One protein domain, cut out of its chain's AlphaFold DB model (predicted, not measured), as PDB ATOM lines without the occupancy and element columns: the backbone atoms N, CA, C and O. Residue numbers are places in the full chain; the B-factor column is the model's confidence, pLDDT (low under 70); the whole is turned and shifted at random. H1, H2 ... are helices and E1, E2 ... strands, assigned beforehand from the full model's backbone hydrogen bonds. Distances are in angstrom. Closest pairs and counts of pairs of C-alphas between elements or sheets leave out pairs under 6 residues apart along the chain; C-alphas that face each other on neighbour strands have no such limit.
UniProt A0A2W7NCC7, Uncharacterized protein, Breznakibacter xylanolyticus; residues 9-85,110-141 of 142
ATOM      1  N   ASP A   9      17.780 -48.851  56.122       81.06
ATOM      2  CA  ASP A   9      17.037 -49.853  55.354       81.06
ATOM      3  C   ASP A   9      16.502 -49.313  54.023       81.06
ATOM      4  O   ASP A   9      16.500 -50.028  53.025       81.06
ATOM      5  N   HIS A  10      16.112 -48.037  53.971       81.50
ATOM      6  CA  HIS A  10      15.614 -47.399  52.747       81.50
ATOM      7  C   HIS A  10      16.757 -47.176  51.754       81.50
ATOM      8  O   HIS A  10      16.623 -47.436  50.558       81.50
ATOM      9  N   GLN A  11      17.909 -46.732  52.264       81.12
ATOM     10  CA  GLN A  11      19.132 -46.591  51.477       81.12
ATOM     11  C   GLN A  11      19.583 -47.951  50.923       81.12
ATOM     12  O   GLN A  11      19.928 -48.042  49.745       81.12
ATOM     13  N   ARG A  12      19.528 -49.009  51.747       86.50
ATOM     14  CA  ARG A  12      19.817 -50.389  51.337       86.50
ATOM     15  C   ARG A  12      18.878 -50.856  50.223       86.50
ATOM     16  O   ARG A  12      19.366 -51.364  49.222       86.50
ATOM     17  N   ALA A  13      17.568 -50.651  50.362       83.88
ATOM     18  CA  ALA A  13      16.592 -51.070  49.353       83.88
ATOM     19  C   ALA A  13      16.843 -50.405  47.988       83.88
ATOM     20  O   ALA A  13      16.887 -51.091  46.970       83.88
ATOM     21  N   CYS A  14      17.102 -49.092  47.963       83.19
ATOM     22  CA  CYS A  14      17.444 -48.380  46.724       83.19
ATOM     23  C   CYS A  14      18.727 -48.929  46.079       83.19
ATOM     24  O   CYS A  14      18.789 -49.112  44.866       83.19
ATOM     25  N   LEU A  15      19.762 -49.183  46.889       88.00
ATOM     26  CA  LEU A  15      21.026 -49.743  46.407       88.00
ATOM     27  C   LEU A  15      20.834 -51.133  45.804       88.00
ATOM     28  O   LEU A  15      21.355 -51.384  44.724       88.00
ATOM     29  N   ASN A  16      20.054 -51.992  46.456       88.94
ATOM     30  CA  ASN A  16      19.792 -53.345  45.978       88.94
ATOM     31  C   ASN A  16      19.088 -53.345  44.613       88.94
ATOM     32  O   ASN A  16      19.495 -54.091  43.725       88.94
ATOM     33  N   VAL A  17      18.102 -52.463  44.414       84.75
ATOM     34  CA  VAL A  17      17.421 -52.297  43.119       84.75
ATOM     35  C   VAL A  17      18.396 -51.823  42.036       84.75
ATOM     36  O   VAL A  17      18.480 -52.435  40.973       84.75
ATOM     37  N   LEU A  18      19.182 -50.774  42.302       86.50
ATOM     38  CA  LEU A  18      20.158 -50.254  41.333       86.50
ATOM     39  C   LEU A  18      21.228 -51.293  40.963       86.50
ATOM     40  O   LEU A  18      21.588 -51.434  39.792       86.50
ATOM     41  N   GLU A  19      21.739 -52.025  41.957       88.75
ATOM     42  CA  GLU A  19      22.742 -53.072  41.760       88.75
ATOM     43  C   GLU A  19      22.165 -54.240  40.950       88.75
ATOM     44  O   GLU A  19      22.806 -54.678  39.993       88.75
ATOM     45  N   HIS A  20      20.940 -54.682  41.247       86.00
ATOM     46  CA  HIS A  20      20.257 -55.711  40.463       86.00
ATOM     47  C   HIS A  20      20.134 -55.323  38.995       86.00
ATOM     48  O   HIS A  20      20.518 -56.092  38.115       86.00
ATOM     49  N   VAL A  21      19.666 -54.109  38.724       81.12
ATOM     50  CA  VAL A  21      19.502 -53.632  37.355       81.12
ATOM     51  C   VAL A  21      20.848 -53.581  36.629       81.12
ATOM     52  O   VAL A  21      20.959 -54.075  35.509       81.12
ATOM     53  N   SER A  22      21.902 -53.083  37.286       83.06
ATOM     54  CA  SER A  22      23.247 -53.007  36.694       83.06
ATOM     55  C   SER A  22      23.832 -54.358  36.285       83.06
ATOM     56  O   SER A  22      24.675 -54.411  35.391       83.06
ATOM     57  N   GLN A  23      23.409 -55.435  36.950       82.75
ATOM     58  CA  GLN A  23      23.909 -56.787  36.719       82.75
ATOM     59  C   GLN A  23      23.069 -57.562  35.706       82.75
ATOM     60  O   GLN A  23      23.608 -58.440  35.037       82.75
ATOM     61  N   ASN A  24      21.769 -57.267  35.616       78.50
ATOM     62  CA  ASN A  24      20.815 -58.120  34.910       78.50
ATOM     63  C   ASN A  24      20.253 -57.505  33.623       78.50
ATOM     64  O   ASN A  24      19.652 -58.241  32.852       78.50
ATOM     65  N   MET A  25      20.451 -56.206  33.362       75.50
ATOM     66  CA  MET A  25      19.891 -55.552  32.171       75.50
ATOM     67  C   MET A  25      20.940 -55.170  31.112       75.50
ATOM     68  O   MET A  25      22.031 -54.697  31.453       75.50
ATOM     69  N   PRO A  26      20.617 -55.306  29.809       73.31
ATOM     70  CA  PRO A  26      21.510 -54.939  28.715       73.31
ATOM     71  C   PRO A  26      21.504 -53.418  28.483       73.31
ATOM     72  O   PRO A  26      20.725 -52.877  27.696       73.31
ATOM     73  N   PHE A  27      22.410 -52.715  29.162       74.50
ATOM     74  CA  PHE A  27      22.628 -51.276  28.979       74.50
ATOM     75  C   PHE A  27      23.650 -50.956  27.889       74.50
ATOM     76  O   PHE A  27      24.628 -51.686  27.699       74.50
ATOM     77  N   LYS A  28      23.499 -49.795  27.234       74.06
ATOM     78  CA  LYS A  28      24.626 -49.200  26.504       74.06
ATOM     79  C   LYS A  28      25.591 -48.538  27.494       74.06
ATOM     80  O   LYS A  28      25.349 -48.401  28.696       74.06
ATOM     81  N   ARG A  29      26.778 -48.205  26.985       72.06
ATOM     82  CA  ARG A  29      27.932 -47.826  27.810       72.06
ATOM     83  C   ARG A  29      27.691 -46.577  28.663       72.06
ATOM     84  O   ARG A  29      28.284 -46.473  29.735       72.06
ATOM     85  N   ASP A  30      26.897 -45.623  28.188       75.25
ATOM     86  CA  ASP A  30      26.689 -44.354  28.891       75.25
ATOM     87  C   ASP A  30      25.593 -44.469  29.959       75.25
ATOM     88  O   ASP A  30      25.752 -43.929  31.053       75.25
ATOM     89  N   GLU A  31      24.568 -45.286  29.714       75.12
ATOM     90  CA  GLU A  31      23.547 -45.675  30.688       75.12
ATOM     91  C   GLU A  31      24.183 -46.440  31.864       75.12
ATOM     92  O   GLU A  31      23.901 -46.150  33.026       75.12
ATOM     93  N   PHE A  32      25.153 -47.324  31.597       75.00
ATOM     94  CA  PHE A  32      25.895 -48.007  32.664       75.00
ATOM     95  C   PHE A  32      26.703 -47.037  33.550       75.00
ATOM     96  O   PHE A  32      26.751 -47.194  34.771       75.00
ATOM     97  N   LYS A  33      27.324 -46.000  32.967       75.19
ATOM     98  CA  LYS A  33      28.055 -44.977  33.747       75.19
ATOM     99  C   LYS A  33      27.119 -44.143  34.619       75.19
ATOM    100  O   LYS A  33      27.514 -43.762  35.725       75.19
ATOM    101  N   LEU A  34      25.920 -43.834  34.124       77.62
ATOM    102  CA  LEU A  34      24.890 -43.131  34.891       77.62
ATOM    103  C   LEU A  34      24.509 -43.957  36.127       77.62
ATOM    104  O   LEU A  34      24.525 -43.443  37.246       77.62
ATOM    105  N   LEU A  35      24.270 -45.253  35.928       80.50
ATOM    106  CA  LEU A  35      23.900 -46.187  36.986       80.50
ATOM    107  C   LEU A  35      25.010 -46.365  38.038       80.50
ATOM    108  O   LEU A  35      24.751 -46.245  39.235       80.50
ATOM    109  N   ASP A  36      26.264 -46.554  37.613       81.50
ATOM    110  CA  ASP A  36      27.423 -46.616  38.522       81.50
ATOM    111  C   ASP A  36      27.590 -45.307  39.319       81.50
ATOM    112  O   ASP A  36      27.857 -45.317  40.524       81.50
ATOM    113  N   SER A  37      27.361 -44.157  38.679       82.56
ATOM    114  CA  SER A  37      27.405 -42.853  39.351       82.56
ATOM    115  C   SER A  37      26.317 -42.722  40.420       82.56
ATOM    116  O   SER A  37      26.607 -42.256  41.527       82.56
ATOM    117  N   ALA A  38      25.096 -43.179  40.127       82.75
ATOM    118  CA  ALA A  38      23.989 -43.200  41.075       82.75
ATOM    119  C   ALA A  38      24.289 -44.101  42.282       82.75
ATOM    120  O   ALA A  38      24.179 -43.648  43.421       82.75
ATOM    121  N   ILE A  39      24.772 -45.329  42.057       85.44
ATOM    122  CA  ILE A  39      25.163 -46.265  43.127       85.44
ATOM    123  C   ILE A  39      26.230 -45.642  44.037       85.44
ATOM    124  O   ILE A  39      26.115 -45.665  45.266       85.44
ATOM    125  N   ARG A  40      27.276 -45.039  43.455       84.88
ATOM    126  CA  ARG A  40      28.341 -44.375  44.228       84.88
ATOM    127  C   ARG A  40      27.830 -43.184  45.027       84.88
ATOM    128  O   ARG A  40      28.322 -42.949  46.129       84.88
ATOM    129  N   TRP A  41      26.890 -42.415  44.483       82.06
ATOM    130  CA  TRP A  41      26.277 -41.301  45.202       82.06
ATOM    131  C   TRP A  41      25.433 -41.807  46.370       82.06
ATOM    132  O   TRP A  41      25.591 -41.322  47.489       82.06
ATOM    133  N   MET A  42      24.617 -42.836  46.133       79.88
ATOM    134  CA  MET A  42      23.746 -43.455  47.131       79.88
ATOM    135  C   MET A  42      24.517 -44.061  48.302       79.88
ATOM    136  O   MET A  42      23.980 -44.120  49.398       79.88
ATOM    137  N   LYS A  43      25.782 -44.457  48.119       83.25
ATOM    138  CA  LYS A  43      26.667 -44.942  49.199       83.25
ATOM    139  C   LYS A  43      27.232 -43.824  50.091       83.25
ATOM    140  O   LYS A  43      27.842 -44.121  51.118       83.25
ATOM    141  N   LYS A  44      27.068 -42.544  49.735       78.56
ATOM    142  CA  LYS A  44      27.555 -41.418  50.549       78.56
ATOM    143  C   LYS A  44      26.590 -41.112  51.706       78.56
ATOM    144  O   LYS A  44      25.387 -41.325  51.567       78.56
ATOM    145  N   PRO A  45      27.081 -40.575  52.841       64.94
ATOM    146  CA  PRO A  45      26.213 -40.089  53.907       64.94
ATOM    147  C   PRO A  45      25.436 -38.866  53.408       64.94
ATOM    148  O   PRO A  45      25.970 -37.756  53.356       64.94
ATOM    149  N   SER A  46      24.179 -39.076  53.031       62.16
ATOM    150  CA  SER A  46      23.326 -38.044  52.446       62.16
ATOM    151  C   SER A  46      22.194 -37.668  53.402       62.16
ATOM    152  O   SER A  46      21.617 -38.507  54.095       62.16
ATOM    153  N   THR A  47      21.873 -36.372  53.455       67.19
ATOM    154  CA  THR A  47      20.578 -35.911  53.980       67.19
ATOM    155  C   THR A  47      19.451 -36.515  53.145       67.19
ATOM    156  O   THR A  47      19.722 -37.030  52.062       67.19
ATOM    157  N   ARG A  48      18.197 -36.397  53.592       66.06
ATOM    158  CA  ARG A  48      17.041 -36.780  52.768       66.06
ATOM    159  C   ARG A  48      17.180 -36.409  51.292       66.06
ATOM    160  O   ARG A  48      17.508 -35.265  50.963       66.06
ATOM    161  N   PHE A  49      16.904 -37.390  50.443       68.75
ATOM    162  CA  PHE A  49      16.862 -37.261  48.999       68.75
ATOM    163  C   PHE A  49      15.548 -37.821  48.460       68.75
ATOM    164  O   PHE A  49      14.967 -38.721  49.064       68.75
ATOM    165  N   THR A  50      15.127 -37.275  47.327       74.06
ATOM    166  CA  THR A  50      14.218 -37.929  46.401       74.06
ATOM    167  C   THR A  50      15.065 -38.756  45.445       74.06
ATOM    168  O   THR A  50      16.058 -38.252  44.912       74.06
ATOM    169  N   PHE A  51      14.720 -40.024  45.275       77.62
ATOM    170  CA  PHE A  51      15.336 -40.922  44.306       77.62
ATOM    171  C   PHE A  51      14.267 -41.325  43.311       77.62
ATOM    172  O   PHE A  51      13.208 -41.766  43.729       77.62
ATOM    173  N   GLN A  52      14.556 -41.178  42.029       80.25
ATOM    174  CA  GLN A  52      13.710 -41.648  40.949       80.25
ATOM    175  C   GLN A  52      14.562 -42.467  39.988       80.25
ATOM    176  O   GLN A  52      15.689 -42.089  39.652       80.25
ATOM    177  N   PHE A  53      14.021 -43.598  39.573       80.69
ATOM    178  CA  PHE A  53      14.638 -44.552  38.678       80.69
ATOM    179  C   PHE A  53      13.614 -44.958  37.625       80.69
ATOM    180  O   PHE A  53      12.674 -45.693  37.917       80.69
ATOM    181  N   GLY A  54      13.824 -44.474  36.407       81.69
ATOM    182  CA  GLY A  54      12.994 -44.756  35.248       81.69
ATOM    183  C   GLY A  54      13.754 -45.609  34.241       81.69
ATOM    184  O   GLY A  54      14.881 -45.280  33.865       81.69
ATOM    185  N   ILE A  55      13.146 -46.684  33.754       78.25
ATOM    186  CA  ILE A  55      13.687 -47.463  32.641       78.25
ATOM    187  C   ILE A  55      12.625 -47.693  31.576       78.25
ATOM    188  O   ILE A  55      11.502 -48.097  31.871       78.25
ATOM    189  N   ARG A  56      13.001 -47.439  30.322       80.44
ATOM    190  CA  ARG A  56      12.206 -47.766  29.142       80.44
ATOM    191  C   ARG A  56      12.843 -48.942  28.416       80.44
ATOM    192  O   ARG A  56      13.993 -48.861  27.986       80.44
ATOM    193  N   LEU A  57      12.076 -50.008  28.265       76.25
ATOM    194  CA  LEU A  57      12.463 -51.264  27.636       76.25
ATOM    195  C   LEU A  57      11.669 -51.455  26.349       76.25
ATOM    196  O   LEU A  57      10.501 -51.083  26.307       76.25
ATOM    197  N   SER A  58      12.270 -52.049  25.320       73.06
ATOM    198  CA  SER A  58      11.562 -52.443  24.099       73.06
ATOM    199  C   SER A  58      11.656 -53.938  23.837       73.06
ATOM    200  O   SER A  58      12.763 -54.484  23.816       73.06
ATOM    201  N   TYR A  59      10.515 -54.555  23.529       65.56
ATOM    202  CA  TYR A  59      10.408 -55.955  23.122       65.56
ATOM    203  C   TYR A  59       9.294 -56.145  22.102       65.56
ATOM    204  O   TYR A  59       8.202 -55.605  22.255       65.56
ATOM    205  N   GLY A  60       9.560 -56.879  21.018       63.66
ATOM    206  CA  GLY A  60       8.530 -57.192  20.017       63.66
ATOM    207  C   GLY A  60       7.869 -55.977  19.339       63.66
ATOM    208  O   GLY A  60       6.842 -56.134  18.687       63.66
ATOM    209  N   GLY A  61       8.443 -54.773  19.461       60.53
ATOM    210  CA  GLY A  61       7.856 -53.521  18.970       60.53
ATOM    211  C   GLY A  61       6.976 -52.773  19.980       60.53
ATOM    212  O   GLY A  61       6.455 -51.716  19.631       60.53
ATOM    213  N   GLU A  62       6.837 -53.274  21.206       61.69
ATOM    214  CA  GLU A  62       6.190 -52.600  22.334       61.69
ATOM    215  C   GLU A  62       7.252 -51.979  23.249       61.69
ATOM    216  O   GLU A  62       8.361 -52.511  23.355       61.69
ATOM    217  N   SER A  63       6.933 -50.846  23.886       68.50
ATOM    218  CA  SER A  63       7.801 -50.230  24.893       68.50
ATOM    219  C   SER A  63       7.161 -50.352  26.273       68.50
ATOM    220  O   SER A  63       6.019 -49.951  26.446       68.50
ATOM    221  N   THR A  64       7.895 -50.817  27.275       70.62
ATOM    222  CA  THR A  64       7.456 -50.826  28.677       70.62
ATOM    223  C   THR A  64       8.270 -49.810  29.454       70.62
ATOM    224  O   THR A  64       9.494 -49.786  29.344       70.62
ATOM    225  N   TYR A  65       7.610 -48.967  30.239       73.88
ATOM    226  CA  TYR A  65       8.260 -48.039  31.149       73.88
ATOM    227  C   TYR A  65       7.997 -48.451  32.595       73.88
ATOM    228  O   TYR A  65       6.864 -48.759  32.971       73.88
ATOM    229  N   ILE A  66       9.059 -48.475  33.391       74.88
ATOM    230  CA  ILE A  66       9.029 -48.772  34.820       74.88
ATOM    231  C   ILE A  66       9.629 -47.568  35.534       74.88
ATOM    232  O   ILE A  66      10.769 -47.207  35.256       74.88
ATOM    233  N   ASP A  67       8.865 -46.977  36.445       79.00
ATOM    234  CA  ASP A  67       9.294 -45.881  37.308       79.00
ATOM    235  C   ASP A  67       9.271 -46.322  38.763       79.00
ATOM    236  O   ASP A  67       8.316 -46.945  39.233       79.00
ATOM    237  N   ILE A  68      10.326 -45.987  39.479       76.69
ATOM    238  CA  ILE A  68      10.548 -46.322  40.876       76.69
ATOM    239  C   ILE A  68      10.957 -45.033  41.571       76.69
ATOM    240  O   ILE A  68      11.990 -44.459  41.238       76.69
ATOM    241  N   GLU A  69      10.190 -44.601  42.565       78.81
ATOM    242  CA  GLU A  69      10.462 -43.361  43.282       78.81
ATOM    243  C   GLU A  69      10.475 -43.564  44.806       78.81
ATOM    244  O   GLU A  69       9.755 -44.382  45.374       78.81
ATOM    245  N   TYR A  70      11.342 -42.811  45.479       75.75
ATOM    246  CA  TYR A  70      11.348 -42.591  46.919       75.75
ATOM    247  C   TYR A  70      11.362 -41.087  47.175       75.75
ATOM    248  O   TYR A  70      12.327 -40.426  46.804       75.75
ATOM    249  N   ASP A  71      10.348 -40.542  47.846       73.75
ATOM    250  CA  ASP A  71      10.182 -39.089  48.058       73.75
ATOM    251  C   ASP A  71      10.870 -38.553  49.338       73.75
ATOM    252  O   ASP A  71      10.712 -37.390  49.721       73.75
ATOM    253  N   GLY A  72      11.631 -39.403  50.036       71.75
ATOM    254  CA  GLY A  72      12.199 -39.116  51.358       71.75
ATOM    255  C   GLY A  72      11.372 -39.658  52.533       71.75
ATOM    256  O   GLY A  72      11.836 -39.616  53.682       71.75
ATOM    257  N   TRP A  73      10.187 -40.201  52.263       71.50
ATOM    258  CA  TRP A  73       9.283 -40.797  53.245       71.50
ATOM    259  C   TRP A  73       8.733 -42.144  52.791       71.50
ATOM    260  O   TRP A  73       8.768 -43.097  53.569       71.50
ATOM    261  N   LEU A  74       8.265 -42.223  51.551       72.19
ATOM    262  CA  LEU A  74       7.524 -43.345  50.994       72.19
ATOM    263  C   LEU A  74       8.139 -43.789  49.673       72.19
ATOM    264  O   LEU A  74       8.741 -42.993  48.958       72.19
ATOM    265  N   PHE A  75       7.967 -45.073  49.372       72.19
ATOM    266  CA  PHE A  75       8.323 -45.656  48.088       72.19
ATOM    267  C   PHE A  75       7.085 -45.787  47.197       72.19
ATOM    268  O   PHE A  75       6.024 -46.211  47.659       72.19
ATOM    269  N   THR A  76       7.242 -45.479  45.916       73.75
ATOM    270  CA  THR A  76       6.237 -45.626  44.864       73.75
ATOM    271  C   THR A  76       6.838 -46.393  43.686       73.75
ATOM    272  O   THR A  76       8.047 -46.387  43.453       73.75
ATOM    273  N   MET A  77       5.996 -47.133  42.965       71.19
ATOM    274  CA  MET A  77       6.396 -47.869  41.768       71.19
ATOM    275  C   MET A  77       5.261 -47.824  40.751       71.19
ATOM    276  O   MET A  77       4.107 -48.059  41.108       71.19
ATOM    277  N   SER A  78       5.599 -47.546  39.498       69.06
ATOM    278  CA  SER A  78       4.669 -47.483  38.374       69.06
ATOM    279  C   SER A  78       5.209 -48.308  37.208       69.06
ATOM    280  O   SER A  78       6.391 -48.238  36.895       69.06
ATOM    281  N   GLN A  79       4.341 -49.063  36.536       69.06
ATOM    282  CA  GLN A  79       4.645 -49.727  35.268       69.06
ATOM    283  C   GLN A  79       3.607 -49.295  34.230       69.06
ATOM    284  O   GLN A  79       2.413 -49.273  34.536       69.06
ATOM    285  N   CYS A  80       4.037 -49.001  33.005       66.75
ATOM    286  CA  CYS A  80       3.137 -48.805  31.878       66.75
ATOM    287  C   CYS A  80       3.656 -49.478  30.603       66.75
ATOM    288  O   CYS A  80       4.848 -49.457  30.308       66.75
ATOM    289  N   ASN A  81       2.736 -50.066  29.837       63.28
ATOM    290  CA  ASN A  81       3.024 -50.608  28.515       63.28
ATOM    291  C   ASN A  81       2.539 -49.590  27.482       63.28
ATOM    292  O   ASN A  81       1.371 -49.199  27.471       63.28
ATOM    293  N   VAL A  82       3.441 -49.155  26.621       56.91
ATOM    294  CA  VAL A  82       3.196 -48.216  25.538       56.91
ATOM    295  C   VAL A  82       3.208 -49.017  24.241       56.91
ATOM    296  O   VAL A  82       4.258 -49.438  23.747       56.91
ATOM    297  N   ALA A  83       2.020 -49.236  23.676       49.91
ATOM    298  CA  ALA A  83       1.916 -49.696  22.300       49.91
ATOM    299  C   ALA A  83       2.537 -48.615  21.404       49.91
ATOM    300  O   ALA A  83       2.188 -47.440  21.505       49.91
ATOM    301  N   ARG A  84       3.499 -49.022  20.575       41.78
ATOM    302  CA  ARG A  84       4.206 -48.214  19.574       41.78
ATOM    303  C   ARG A  84       3.332 -47.079  19.006       41.78
ATOM    304  O   ARG A  84       2.364 -47.361  18.305       41.78
ATOM    305  N   TYR A  85       3.719 -45.820  19.215       41.47
ATOM    306  CA  TYR A  85       3.221 -44.707  18.401       41.47
ATOM    307  C   TYR A  85       4.389 -44.013  17.696       41.47
ATOM    308  O   TYR A  85       5.269 -43.472  18.369       41.47
ATOM    309  N   GLU A 110       5.782 -51.859  54.224       52.06
ATOM    310  CA  GLU A 110       7.133 -52.065  54.759       52.06
ATOM    311  C   GLU A 110       8.170 -52.150  53.620       52.06
ATOM    312  O   GLU A 110       7.931 -52.788  52.592       52.06
ATOM    313  N   VAL A 111       9.347 -51.542  53.818       53.62
ATOM    314  CA  VAL A 111      10.487 -51.493  52.868       53.62
ATOM    315  C   VAL A 111      10.782 -52.851  52.220       53.62
ATOM    316  O   VAL A 111      11.101 -52.927  51.034       53.62
ATOM    317  N   TYR A 112      10.651 -53.926  52.999       56.44
ATOM    318  CA  TYR A 112      10.914 -55.297  52.573       56.44
ATOM    319  C   TYR A 112       9.955 -55.790  51.476       56.44
ATOM    320  O   TYR A 112      10.368 -56.520  50.576       56.44
ATOM    321  N   ASN A 113       8.690 -55.366  51.503       68.81
ATOM    322  CA  ASN A 113       7.733 -55.722  50.457       68.81
ATOM    323  C   ASN A 113       8.023 -54.951  49.167       68.81
ATOM    324  O   ASN A 113       7.967 -55.528  48.085       68.81
ATOM    325  N   TRP A 114       8.401 -53.675  49.280       75.06
ATOM    326  CA  TRP A 114       8.705 -52.840  48.121       75.06
ATOM    327  C   TRP A 114       9.951 -53.309  47.356       75.06
ATOM    328  O   TRP A 114       9.891 -53.474  46.139       75.06
ATOM    329  N   GLU A 115      11.055 -53.584  48.060       78.00
ATOM    330  CA  GLU A 115      12.298 -54.076  47.450       78.00
ATOM    331  C   GLU A 115      12.035 -55.355  46.642       78.00
ATOM    332  O   GLU A 115      12.383 -55.435  45.467       78.00
ATOM    333  N   ASN A 116      11.337 -56.329  47.235       75.31
ATOM    334  CA  ASN A 116      10.984 -57.577  46.559       75.31
ATOM    335  C   ASN A 116      10.063 -57.357  45.350       75.31
ATOM    336  O   ASN A 116      10.232 -58.017  44.327       75.31
ATOM    337  N   MET A 117       9.100 -56.435  45.435       73.38
ATOM    338  CA  MET A 117       8.224 -56.098  44.307       73.38
ATOM    339  C   MET A 117       9.002 -55.487  43.139       73.38
ATOM    340  O   MET A 117       8.815 -55.923  42.004       73.38
ATOM    341  N   ALA A 118       9.896 -54.533  43.414       75.19
ATOM    342  CA  ALA A 118      10.752 -53.925  42.400       75.19
ATOM    343  C   ALA A 118      11.665 -54.971  41.743       75.19
ATOM    344  O   ALA A 118      11.734 -55.049  40.521       75.19
ATOM    345  N   MET A 119      12.307 -55.825  42.543       79.56
ATOM    346  CA  MET A 119      13.196 -56.881  42.048       79.56
ATOM    347  C   MET A 119      12.445 -57.921  41.208       79.56
ATOM    348  O   MET A 119      12.935 -58.324  40.160       79.56
ATOM    349  N   ASN A 120      11.240 -58.329  41.616       77.06
ATOM    350  CA  ASN A 120      10.409 -59.245  40.828       77.06
ATOM    351  C   ASN A 120       9.980 -58.622  39.496       77.06
ATOM    352  O   ASN A 120      10.007 -59.297  38.469       77.06
ATOM    353  N   LEU A 121       9.604 -57.341  39.509       73.62
ATOM    354  CA  LEU A 121       9.235 -56.617  38.299       73.62
ATOM    355  C   LEU A 121      10.426 -56.524  37.333       73.62
ATOM    356  O   LEU A 121      10.299 -56.862  36.161       73.62
ATOM    357  N   LEU A 122      11.596 -56.133  37.833       76.50
ATOM    358  CA  LEU A 122      12.826 -55.977  37.049       76.50
ATOM    359  C   LEU A 122      13.489 -57.313  36.678       76.50
ATOM    360  O   LEU A 122      14.312 -57.346  35.778       76.50
ATOM    361  N   GLY A 123      13.156 -58.412  37.354       71.19
ATOM    362  CA  GLY A 123      13.582 -59.756  36.964       71.19
ATOM    363  C   GLY A 123      12.730 -60.345  35.837       71.19
ATOM    364  O   GLY A 123      13.209 -61.198  35.093       71.19
ATOM    365  N   TYR A 124      11.476 -59.897  35.704       67.75
ATOM    366  CA  TYR A 124      10.592 -60.298  34.608       67.75
ATOM    367  C   TYR A 124      10.984 -59.639  33.279       67.75
ATOM    368  O   TYR A 124      10.931 -60.293  32.241       67.75
ATOM    369  N   TYR A 125      11.395 -58.370  33.319       64.88
ATOM    370  CA  TYR A 125      11.834 -57.616  32.144       64.88
ATOM    371  C   TYR A 125      13.359 -57.478  32.154       64.88
ATOM    372  O   TYR A 125      13.888 -56.921  33.104       64.88
ATOM    373  N   GLY A 126      14.086 -57.934  31.129       56.53
ATOM    374  CA  GLY A 126      15.534 -57.668  31.056       56.53
ATOM    375  C   GLY A 126      16.440 -58.759  30.491       56.53
ATOM    376  O   GLY A 126      17.604 -58.463  30.243       56.53
ATOM    377  N   GLN A 127      15.962 -59.982  30.236       60.62
ATOM    378  CA  GLN A 127      16.826 -60.991  29.594       60.62
ATOM    379  C   GLN A 127      16.911 -60.812  28.073       60.62
ATOM    380  O   GLN A 127      18.005 -60.893  27.520       60.62
ATOM    381  N   ASP A 128      15.790 -60.488  27.423       62.50
ATOM    382  CA  ASP A 128      15.704 -60.315  25.964       62.50
ATOM    383  C   ASP A 128      15.282 -58.891  25.539       62.50
ATOM    384  O   ASP A 128      15.223 -58.580  24.347       62.50
ATOM    385  N   ASP A 129      15.007 -58.007  26.506       68.69
ATOM    386  CA  ASP A 129      14.502 -56.652  26.264       68.69
ATOM    387  C   ASP A 129      15.650 -55.652  26.085       68.69
ATOM    388  O   ASP A 129      16.595 -55.618  26.873       68.69
ATOM    389  N   VAL A 130      15.565 -54.779  25.079       68.56
ATOM    390  CA  VAL A 130      16.571 -53.722  24.877       68.56
ATOM    391  C   VAL A 130      16.225 -52.515  25.742       68.56
ATOM    392  O   VAL A 130      15.131 -51.963  25.622       68.56
ATOM    393  N   CYS A 131      17.169 -52.050  26.564       74.50
ATOM    394  CA  CYS A 131      17.029 -50.764  27.242       74.50
ATOM    395  C   CYS A 131      17.132 -49.609  26.233       74.50
ATOM    396  O   CYS A 131      18.194 -49.340  25.664       74.50
ATOM    397  N   GLU A 132      16.029 -48.886  26.040       73.38
ATOM    398  CA  GLU A 132      15.956 -47.710  25.171       73.38
ATOM    399  C   GLU A 132      16.433 -46.452  25.892       73.38
ATOM    400  O   GLU A 132      17.133 -45.618  25.310       73.38
ATOM    401  N   THR A 133      16.036 -46.292  27.155       75.31
ATOM    402  CA  THR A 133      16.340 -45.110  27.965       75.31
ATOM    403  C   THR A 133      16.430 -45.496  29.432       75.31
ATOM    404  O   THR A 133      15.598 -46.250  29.932       75.31
ATOM    405  N   LEU A 134      17.432 -44.940  30.109       76.00
ATOM    406  CA  LEU A 134      17.597 -45.004  31.552       76.00
ATOM    407  C   LEU A 134      17.599 -43.578  32.103       76.00
ATOM    408  O   LEU A 134      18.400 -42.749  31.666       76.00
ATOM    409  N   GLU A 135      16.750 -43.322  33.087       81.25
ATOM    410  CA  GLU A 135      16.726 -42.090  33.859       81.25
ATOM    411  C   GLU A 135      16.986 -42.408  35.329       81.25
ATOM    412  O   GLU A 135      16.363 -43.288  35.918       81.25
ATOM    413  N   VAL A 136      17.929 -41.682  35.927       77.25
ATOM    414  CA  VAL A 136      18.175 -41.753  37.365       77.25
ATOM    415  C   VAL A 136      18.301 -40.341  37.897       77.25
ATOM    416  O   VAL A 136      19.258 -39.632  37.579       77.25
ATOM    417  N   THR A 137      17.350 -39.951  38.735       78.12
ATOM    418  CA  THR A 137      17.312 -38.634  39.357       78.12
ATOM    419  C   THR A 137      17.496 -38.785  40.854       78.12
ATOM    420  O   THR A 137      16.809 -39.552  41.524       78.12
ATOM    421  N   ILE A 138      18.460 -38.043  41.394       73.06
ATOM    422  CA  ILE A 138      18.717 -37.977  42.826       73.06
ATOM    423  C   ILE A 138      18.763 -36.511  43.227       73.06
ATOM    424  O   ILE A 138      19.685 -35.779  42.864       73.06
ATOM    425  N   SER A 139      17.778 -36.096  44.011       74.12
ATOM    426  CA  SER A 139      17.571 -34.701  44.392       74.12
ATOM    427  C   SER A 139      17.540 -34.574  45.903       74.12
ATOM    428  O   SER A 139      17.057 -35.458  46.591       74.12
ATOM    429  N   ARG A 140      18.042 -33.477  46.465       68.12
ATOM    430  CA  ARG A 140      17.931 -33.235  47.910       68.12
ATOM    431  C   ARG A 140      16.503 -32.797  48.250       68.12
ATOM    432  O   ARG A 140      15.987 -31.907  47.584       68.12
ATOM    433  N   VAL A 141      15.902 -33.361  49.300       64.75
ATOM    434  CA  VAL A 141      14.599 -32.885  49.804       64.75
ATOM    435  C   VAL A 141      14.829 -31.586  50.580       64.75
ATOM    436  O   VAL A 141      15.691 -31.549  51.467       64.75
TER     437      VAL A 141
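AT A GLANCE: This is residues 9 to 85 and 110 to 141 of the 142 residues of an uncharacterized protein of Breznakibacter xylanolyticus (UniProt A0A2W7NCC7). One twisted sheet of four long strands makes a wall, and three helices lie side by side over one of its faces, with H1 between H2 and H3; the other face is bare of named helices. The helices run roughly along the strands, and the model has two layers, with H1, H2 and H3 on one face of the sheet E3 E2 E1 E4. The printed part has 109 residues with three named helices and four named strands, in the order H1 H2 E1 E2 E3 H3 E4; the sheet runs E3 E2 E1 E4 and is antiparallel throughout. The class is mixed, helices and strands. The whole is compact, with a radius of gyration of the C-alphas of 13.6 A, and its C-alphas span 41 by 29 by 23 A.

IN THESE COORDINATES: H1, residues 9 to 24, begins at C-alpha 9 (17.037, -49.853, 55.354) and is 22.4 A long. H2, residues 29 to 42, measures 20.2 A. E1, residues 49 to 59, measures 32.6 A; it starts at C-alpha 49 (16.862, -37.261, 48.999). E2, residues 62 to 70, measures 27.0 A, and E3, residues 75 to 83, 26.9 A. H3, residues 111 to 124, measures 20.3 A. E4, residues 130 to 140, measures 30.9 A and ends at C-alpha 140 (17.931, -33.235, 47.910).

HOW THE PARTS SIT: E1, E2 and E3 form a meander, each strand the antiparallel neighbour of the one before, and E1 and E2, like E2 and E3, are a hairpin. N 53 and O 68 are 2.8 A apart, as are N 65 and O 80. The edge strands are E3 and E4; E4 is antiparallel to E1 at 173 degrees, with N 52 and O 137 2.8 A apart. H1 lies over E2 and E1 at a height over the sheet of 10.9 A. H3, on the same face, lies over E3 and E2 at 10.1 A. H2, also on that face, lies over E4 at 9.3 A; the closest C-alphas, of Glu 31 and Leu 134, are 6.0 A apart. On the local plane H2 stands at 28 degrees to E4, only just along the strands. H1 and H2, a helical hairpin, touch at Leu 15 and Ile 39, whose C-alphas are 6.3 A apart, with a shallow tilt of 18 degrees, opposite ways. H1 and H3 touch, closest at the C-alphas of Ala 13 and Glu 115, 5.6 A, with a shallow tilt of 10 degrees, the same way. H2 and H3 are apart. In H1, H2 and H3 every O i to N i+4 pair is within hydrogen-bond range.

THE WHOLE: The two C-alphas farthest apart, those of Pro 45 and Tyr 85, are 42.6 A apart. Residues 86 to 109 are not printed, and C-alphas 85 and 110 are 37.3 A apart across this cut, which lies in the link from E3 to H3. Of the links that are printed whole, H2 to E1 is short and the others are tight. The mean pLDDT of the printed part is 73.5; 31 residues are under 70, among them 78 to 85 and 124 to 130.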